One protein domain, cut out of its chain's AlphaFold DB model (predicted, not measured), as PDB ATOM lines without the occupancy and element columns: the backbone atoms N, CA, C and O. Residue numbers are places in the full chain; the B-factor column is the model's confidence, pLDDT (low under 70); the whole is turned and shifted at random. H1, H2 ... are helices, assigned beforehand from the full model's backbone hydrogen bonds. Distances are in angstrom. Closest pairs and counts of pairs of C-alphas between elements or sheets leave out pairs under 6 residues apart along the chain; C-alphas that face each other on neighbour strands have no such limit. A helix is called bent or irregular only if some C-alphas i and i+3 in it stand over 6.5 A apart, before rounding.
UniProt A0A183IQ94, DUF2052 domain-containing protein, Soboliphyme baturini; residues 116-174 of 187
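Overview. This is residues 116 to 174 of the 187 residues of the protein "DUF2052 domain-containing protein" of Soboliphyme baturini (UniProt A0A183IQ94). Two short helices, H1 and H2, form a corner on one side of a U whose two arms are the helices H3 and H4, which run back past each other with a gap between them. H2 packs on H4 near residues 162 to 166, H1 comes close to H3, and the long H4 makes the length of the whole. The printed part has 59 residues with four named helices in the order H1, H2, H3, H4 and no named strand; the class is all helix. It is compact, with a radius of gyration of the C-alphas of 11.7 A and spans of 33 by 23 by 16 A.

Along the chain. H1 takes residues 116 to 121, 8.7 A from first to last C-alpha, beginning at C-alpha 116 (210.610, 187.005, 198.188). H2 takes residues 123 to 129 and is 10.2 A long. H3, residues 136 to 149, is 21.0 A long and only just irregular: C-alphas 145 and 148 are 6.9 A apart. H4, residues 153 to 173, is 30.4 A long and ends at C-alpha 173 (190.824, 176.395, 193.583).

Arrangement. H1 and H2 touch only at the corner by their link, at a steep tilt of 67 degrees, opposite ways; their closest C-alphas, of Arg 119 and Tyr 126, are 5.3 A apart. H1 and H3 are close but not clearly touching, about perpendicular at 80 degrees; their closest C-alphas, of Tyr 116 and Asn 146, are 7.8 A apart. H1 and H4 are near each other. H2 touches H4, which meets it with residues 162 to 166 alone, at a steep tilt of 42 degrees, the same way; the closest C-alphas, of Leu 124 and Val 166, are 5.4 A apart. H3 is apart from H2 and from H4. In H1 and H2 every O i to N i+4 pair is within hydrogen-bond range, in H3 8 of 10 and in H4 16 of 17.

Size, cuts and confidence. The two farthest C-alphas, of Ser 151 and Arg 174, are 33.2 A apart. The printed part has no cut and no long link; H1 to H2 and H3 to H4 are tight, H2 to H3 is short. Residues 133 to 138, of which 136 to 138 belong to H3, stand free. The mean pLDDT of the printed part is 78.3, and residues 143 to 151 and 169 to 174 are under 70.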
ATOM      1  N   TYR A 116     210.555 186.226 199.420       86.06
ATOM      2  CA  TYR A 116     210.610 187.005 198.188       86.06
ATOM      3  C   TYR A 116     211.086 186.168 196.994       86.06
ATOM      4  O   TYR A 116     210.391 186.096 195.978       86.06
ATOM      5  N   GLU A 117     212.239 185.504 197.111       88.94
ATOM      6  CA  GLU A 117     212.806 184.709 196.016       88.94
ATOM      7  C   GLU A 117     211.962 183.470 195.708       88.94
ATOM      8  O   GLU A 117     211.865 183.059 194.552       88.94
ATOM      9  N   MET A 118     211.327 182.863 196.714       90.25
ATOM     10  CA  MET A 118     210.390 181.756 196.508       90.25
ATOM     11  C   MET A 118     209.148 182.208 195.739       90.25
ATOM     12  O   MET A 118     208.802 181.593 194.729       90.25
ATOM     13  N   ARG A 119     208.524 183.314 196.160       87.31
ATOM     14  CA  ARG A 119     207.353 183.888 195.486       87.31
ATOM     15  C   ARG A 119     207.669 184.361 194.073       87.31
ATOM     16  O   ARG A 119     206.828 184.222 193.197       87.31
ATOM     17  N   LYS A 120     208.864 184.909 193.841       86.00
ATOM     18  CA  LYS A 120     209.321 185.339 192.514       86.00
ATOM     19  C   LYS A 120     209.476 184.163 191.546       86.00
ATOM     20  O   LYS A 120     209.186 184.316 190.367       86.00
ATOM     21  N   ARG A 121     209.946 183.006 192.029       89.31
ATOM     22  CA  ARG A 121     210.174 181.809 191.201       89.31
ATOM     23  C   ARG A 121     208.888 181.071 190.851       89.31
ATOM     24  O   ARG A 121     208.740 180.649 189.710       89.31
ATOM     25  N   ASP A 122     207.986 180.910 191.816       90.19
ATOM     26  CA  ASP A 122     206.670 180.311 191.586       90.19
ATOM     27  C   ASP A 122     205.598 181.012 192.442       90.19
ATOM     28  O   ASP A 122     205.348 180.628 193.594       90.19
ATOM     29  N   PRO A 123     204.954 182.055 191.888       89.25
ATOM     30  CA  PRO A 123     203.943 182.830 192.598       89.25
ATOM     31  C   PRO A 123     202.720 182.004 193.018       89.25
ATOM     32  O   PRO A 123     202.150 182.243 194.084       89.25
ATOM     33  N   LEU A 124     202.301 181.042 192.189       88.56
ATOM     34  CA  LEU A 124     201.096 180.248 192.430       88.56
ATOM     35  C   LEU A 124     201.327 179.226 193.542       88.56
ATOM     36  O   LEU A 124     200.496 179.088 194.445       88.56
ATOM     37  N   LEU A 125     202.460 178.525 193.494       88.94
ATOM     38  CA  LEU A 125     202.839 177.573 194.529       88.94
ATOM     39  C   LEU A 125     203.048 178.274 195.873       88.94
ATOM     40  O   LEU A 125     202.592 177.769 196.899       88.94
ATOM     41  N   TYR A 126     203.676 179.453 195.867       89.94
ATOM     42  CA  TYR A 126     203.864 180.256 197.072       89.94
ATOM     43  C   TYR A 126     202.528 180.649 197.713       89.94
ATOM     44  O   TYR A 126     202.335 180.443 198.910       89.94
ATOM     45  N   GLU A 127     201.576 181.161 196.927       86.75
ATOM     46  CA  GLU A 127     200.244 181.512 197.436       86.75
ATOM     47  C   GLU A 127     199.530 180.285 198.021       86.75
ATOM     48  O   GLU A 127     198.916 180.338 199.090       86.75
ATOM     49  N   SER A 128     199.662 179.143 197.343       86.56
ATOM     50  CA  SER A 128     199.084 177.876 197.772       86.56
ATOM     51  C   SER A 128     199.698 177.346 199.071       86.56
ATOM     52  O   SER A 128     198.968 176.793 199.881       86.56
ATOM     53  N   LEU A 129     201.000 177.470 199.305       88.44
ATOM     54  CA  LEU A 129     201.633 176.855 200.479       88.44
ATOM     55  C   LEU A 129     201.791 177.814 201.658       88.44
ATOM     56  O   LEU A 129     201.678 177.382 202.802       88.44
ATOM     57  N   ILE A 130     202.027 179.095 201.384       87.88
ATOM     58  CA  ILE A 130     202.367 180.109 202.386       87.88
ATOM     59  C   ILE A 130     201.301 181.206 202.392       87.88
ATOM     60  O   ILE A 130     200.657 181.426 203.418       87.88
ATOM     61  N   GLY A 131     201.054 181.845 201.241       84.81
ATOM     62  CA  GLY A 131     200.211 183.045 201.133       84.81
ATOM     63  C   GLY A 131     198.808 182.891 201.730       84.81
ATOM     64  O   GLY A 131     198.359 183.761 202.474       84.81
ATOM     65  N   ARG A 132     198.147 181.740 201.531       82.88
ATOM     66  CA  ARG A 132     196.793 181.479 202.064       82.88
ATOM     67  C   ARG A 132     196.672 181.551 203.591       82.88
ATOM     68  O   ARG A 132     195.558 181.690 204.098       82.88
ATOM     69  N   PHE A 133     197.780 181.362 204.305       85.50
ATOM     70  CA  PHE A 133     197.831 181.355 205.766       85.50
ATOM     71  C   PHE A 133     198.341 182.683 206.335       85.50
ATOM     72  O   PHE A 133     198.283 182.866 207.548       85.50
ATOM     73  N   GLN A 134     198.801 183.605 205.483       84.25
ATOM     74  CA  GLN A 134     199.252 184.926 205.906       84.25
ATOM     75  C   GLN A 134     198.052 185.810 206.259       84.25
ATOM     76  O   GLN A 134     197.030 185.845 205.565       84.25
ATOM     77  N   SER A 135     198.177 186.548 207.354       86.06
ATOM     78  CA  SER A 135     197.213 187.573 207.741       86.06
ATOM     79  C   SER A 135     197.312 188.795 206.825       86.06
ATOM     80  O   SER A 135     198.355 189.089 206.242       86.06
ATOM     81  N   GLU A 136     196.234 189.577 206.726       78.31
ATOM     82  CA  GLU A 136     196.245 190.805 205.916       78.31
ATOM     83  C   GLU A 136     197.313 191.816 206.371       78.31
ATOM     84  O   GLU A 136     197.795 192.611 205.565       78.31
ATOM     85  N   GLN A 137     197.696 191.781 207.651       81.94
ATOM     86  CA  GLN A 137     198.737 192.641 208.217       81.94
ATOM     87  C   GLN A 137     200.134 192.212 207.752       81.94
ATOM     88  O   GLN A 137     200.903 193.051 207.282       81.94
ATOM     89  N   GLU A 138     200.437 190.913 207.807       81.12
ATOM     90  CA  GLU A 138     201.708 190.347 207.329       81.12
ATOM     91  C   GLU A 138     201.881 190.565 205.827       81.12
ATOM     92  O   GLU A 138     202.938 191.003 205.376       81.12
ATOM     93  N   VAL A 139     200.815 190.350 205.052       78.50
ATOM     94  CA  VAL A 139     200.823 190.586 203.606       78.50
ATOM     95  C   VAL A 139     201.185 192.043 203.301       78.50
ATOM     96  O   VAL A 139     202.069 192.290 202.481       78.50
ATOM     97  N   ARG A 140     200.564 193.018 203.981       76.81
ATOM     98  CA  ARG A 140     200.875 194.450 203.792       76.81
ATOM     99  C   ARG A 140     202.314 194.792 204.173       76.81
ATOM    100  O   ARG A 140     202.968 195.511 203.423       76.81
ATOM    101  N   ALA A 141     202.823 194.256 205.282       77.88
ATOM    102  CA  ALA A 141     204.207 194.473 205.700       77.88
ATOM    103  C   ALA A 141     205.211 193.980 204.641       77.88
ATOM    104  O   ALA A 141     206.147 194.699 204.291       77.88
ATOM    105  N   VAL A 142     204.962 192.799 204.064       72.50
ATOM    106  CA  VAL A 142     205.782 192.211 202.992       72.50
ATOM    107  C   VAL A 142     205.680 193.002 201.682       72.50
ATOM    108  O   VAL A 142     206.649 193.083 200.929       72.50
ATOM    109  N   PHE A 143     204.523 193.591 201.368       67.81
ATOM    110  CA  PHE A 143     204.395 194.466 200.197       67.81
ATOM    111  C   PHE A 143     205.254 195.729 200.340       67.81
ATOM    112  O   PHE A 143     206.001 196.048 199.418       67.81
ATOM    113  N   HIS A 144     205.222 196.384 201.502       65.94
ATOM    114  CA  HIS A 144     206.001 197.602 201.747       65.94
ATOM    115  C   HIS A 144     207.514 197.358 201.803       65.94
ATOM    116  O   HIS A 144     208.283 198.190 201.333       65.94
ATOM    117  N   SER A 145     207.971 196.206 202.306       67.62
ATOM    118  CA  SER A 145     209.405 195.881 202.317       67.62
ATOM    119  C   SER A 145     209.976 195.599 200.919       67.62
ATOM    120  O   SER A 145     211.174 195.763 200.697       67.62
ATOM    121  N   ASN A 146     209.135 195.172 199.972       64.56
ATOM    122  CA  ASN A 146     209.552 194.713 198.643       64.56
ATOM    123  C   ASN A 146     209.374 195.755 197.525       64.56
ATOM    124  O   ASN A 146     209.841 195.522 196.405       64.56
ATOM    125  N   GLU A 147     208.738 196.901 197.800       59.25
ATOM    126  CA  GLU A 147     208.605 198.017 196.844       59.25
ATOM    127  C   GLU A 147     209.965 198.553 196.371       59.25
ATOM    128  O   GLU A 147     210.086 199.042 195.252       59.25
ATOM    129  N   HIS A 148     211.022 198.391 197.170       56.19
ATOM    130  CA  HIS A 148     212.372 198.854 196.835       56.19
ATOM    131  C   HIS A 148     213.212 197.856 196.016       56.19
ATOM    132  O   HIS A 148     214.364 198.151 195.710       56.19
ATOM    133  N   GLN A 149     212.670 196.690 195.640       61.22
ATOM    134  CA  GLN A 149     213.420 195.645 194.918       61.22
ATOM    135  C   GLN A 149     213.036 195.463 193.440       61.22
ATOM    136  O   GLN A 149     213.691 194.692 192.738       61.22
ATOM    137  N   SER A 150     211.991 196.122 192.922       60.88
ATOM    138  CA  SER A 150     211.733 196.133 191.471       60.88
ATOM    139  C   SER A 150     212.704 197.081 190.775       60.88
ATOM    140  O   SER A 150     212.519 198.293 190.814       60.88
ATOM    141  N   SER A 151     213.730 196.519 190.141       69.06
ATOM    142  CA  SER A 151     214.780 197.284 189.467       69.06
ATOM    143  C   SER A 151     214.401 197.703 188.044       69.06
ATOM    144  O   SER A 151     214.890 198.730 187.578       69.06
ATOM    145  N   THR A 152     213.526 196.961 187.349       84.94
ATOM    146  CA  THR A 152     213.185 197.241 185.943       84.94
ATOM    147  C   THR A 152     211.682 197.278 185.650       84.94
ATOM    148  O   THR A 152     210.864 196.669 186.342       84.94
ATOM    149  N   LEU A 153     211.302 197.980 184.572       85.25
ATOM    150  CA  LEU A 153     209.922 198.007 184.067       85.25
ATOM    151  C   LEU A 153     209.412 196.600 183.720       85.25
ATOM    152  O   LEU A 153     208.264 196.271 184.013       85.25
ATOM    153  N   SER A 154     210.274 195.761 183.146       88.56
ATOM    154  CA  SER A 154     209.955 194.367 182.835       88.56
ATOM    155  C   SER A 154     209.563 193.580 184.084       88.56
ATOM    156  O   SER A 154     208.565 192.862 184.055       88.56
ATOM    157  N   ASP A 155     210.277 193.769 185.200       82.38
ATOM    158  CA  ASP A 155     209.932 193.119 186.470       82.38
ATOM    159  C   ASP A 155     208.559 193.565 186.979       82.38
ATOM    160  O   ASP A 155     207.792 192.749 187.487       82.38
ATOM    161  N   MET A 156     208.218 194.849 186.833       81.69
ATOM    162  CA  MET A 156     206.899 195.355 187.222       81.69
ATOM    163  C   MET A 156     205.779 194.754 186.364       81.69
ATOM    164  O   MET A 156     204.752 194.334 186.904       81.69
ATOM    165  N   ILE A 157     205.980 194.667 185.046       86.56
ATOM    166  CA  ILE A 157     205.009 194.072 184.115       86.56
ATOM    167  C   ILE A 157     204.806 192.584 184.426       86.56
ATOM    168  O   ILE A 157     203.665 192.121 184.498       86.56
ATOM    169  N   LEU A 158     205.892 191.842 184.652       84.94
ATOM    170  CA  LEU A 158     205.824 190.415 184.951       84.94
ATOM    171  C   LEU A 158     205.123 190.156 186.293       84.94
ATOM    172  O   LEU A 158     204.180 189.371 186.347       84.94
ATOM    173  N   LYS A 159     205.462 190.923 187.342       81.06
ATOM    174  CA  LYS A 159     204.767 190.876 188.643       81.06
ATOM    175  C   LYS A 159     203.263 191.121 188.508       81.06
ATOM    176  O   LYS A 159     202.464 190.470 189.188       81.06
ATOM    177  N   PHE A 160     202.857 192.061 187.652       84.00
ATOM    178  CA  PHE A 160     201.443 192.334 187.400       84.00
ATOM    179  C   PHE A 160     200.743 191.142 186.739       84.00
ATOM    180  O   PHE A 160     199.652 190.754 187.172       84.00
ATOM    181  N   TYR A 161     201.375 190.540 185.729       86.00
ATOM    182  CA  TYR A 161     200.847 189.358 185.052       86.00
ATOM    183  C   TYR A 161     200.687 188.183 186.021       86.00
ATOM    184  O   TYR A 161     199.601 187.607 186.112       86.00
ATOM    185  N   ASP A 162     201.717 187.903 186.816       85.06
ATOM    186  CA  ASP A 162     201.706 186.841 187.819       85.06
ATOM    187  C   ASP A 162     200.609 187.061 188.860       85.06
ATOM    188  O   ASP A 162     199.836 186.154 189.159       85.06
ATOM    189  N   THR A 163     200.456 188.290 189.358       79.81
ATOM    190  CA  THR A 163     199.404 188.628 190.328       79.81
ATOM    191  C   THR A 163     198.009 188.420 189.741       79.81
ATOM    192  O   THR A 163     197.115 187.903 190.418       79.81
ATOM    193  N   LYS A 164     197.797 188.808 188.478       81.00
ATOM    194  CA  LYS A 164     196.530 188.575 187.778       81.00
ATOM    195  C   LYS A 164     196.264 187.077 187.615       81.00
ATOM    196  O   LYS A 164     195.145 186.642 187.878       81.00
ATOM    197  N   ASN A 165     197.286 186.311 187.240       80.94
ATOM    198  CA  ASN A 165     197.196 184.875 187.003       80.94
ATOM    199  C   ASN A 165     196.895 184.093 188.294       80.94
ATOM    200  O   ASN A 165     195.941 183.314 188.353       80.94
ATOM    201  N   VAL A 166     197.629 184.385 189.373       80.81
ATOM    202  CA  VAL A 166     197.381 183.815 190.705       80.81
ATOM    203  C   VAL A 166     195.965 184.127 191.163       80.81
ATOM    204  O   VAL A 166     195.266 183.218 191.597       80.81
ATOM    205  N   ARG A 167     195.487 185.371 191.005       74.44
ATOM    206  CA  ARG A 167     194.101 185.727 191.339       74.44
ATOM    207  C   ARG A 167     193.108 184.881 190.547       74.44
ATOM    208  O   ARG A 167     192.261 184.252 191.171       74.44
ATOM    209  N   SER A 168     193.231 184.800 189.218       74.75
ATOM    210  CA  SER A 168     192.315 183.998 188.390       74.75
ATOM    211  C   SER A 168     192.286 182.516 188.771       74.75
ATOM    212  O   SER A 168     191.207 181.934 188.832       74.75
ATOM    213  N   LEU A 169     193.439 181.916 189.079       67.31
ATOM    214  CA  LEU A 169     193.547 180.494 189.425       67.31
ATOM    215  C   LEU A 169     193.141 180.203 190.876       67.31
ATOM    216  O   LEU A 169     192.550 179.161 191.168       67.31
ATOM    217  N   HIS A 170     193.388 181.137 191.790       62.78
ATOM    218  CA  HIS A 170     192.948 181.055 193.181       62.78
ATOM    219  C   HIS A 170     191.411 181.124 193.306       62.78
ATOM    220  O   HIS A 170     190.841 180.475 194.181       62.78
ATOM    221  N   PHE A 171     190.704 181.828 192.409       57.34
ATOM    222  CA  PHE A 171     189.231 181.789 192.364       57.34
ATOM    223  C   PHE A 171     188.669 180.413 191.971       57.34
ATOM    224  O   PHE A 171     187.568 180.073 192.395       57.34
ATOM    225  N   ILE A 172     189.424 179.612 191.215       54.91
ATOM    226  CA  ILE A 172     189.006 178.279 190.746       54.91
ATOM    227  C   ILE A 172     189.279 177.199 191.808       54.91
ATOM    228  O   ILE A 172     188.584 176.189 191.867       54.91
ATOM    229  N   SER A 173     190.276 177.411 192.671       53.31
ATOM    230  CA  SER A 173     190.824 176.395 193.583       53.31
ATOM    231  C   SER A 173     190.459 176.579 195.062       53.31
ATOM    232  O   SER A 173     190.945 175.822 195.902       53.31
ATOM    233  N   ARG A 174     189.589 177.536 195.417       52.28
ATOM    234  CA  ARG A 174     189.049 177.654 196.784       52.28
ATOM    235  C   ARG A 174     187.999 176.565 197.053       52.28
ATOM    236  O   ARG A 174     186.870 176.720 196.591       52.28
TER     237      ARG A 174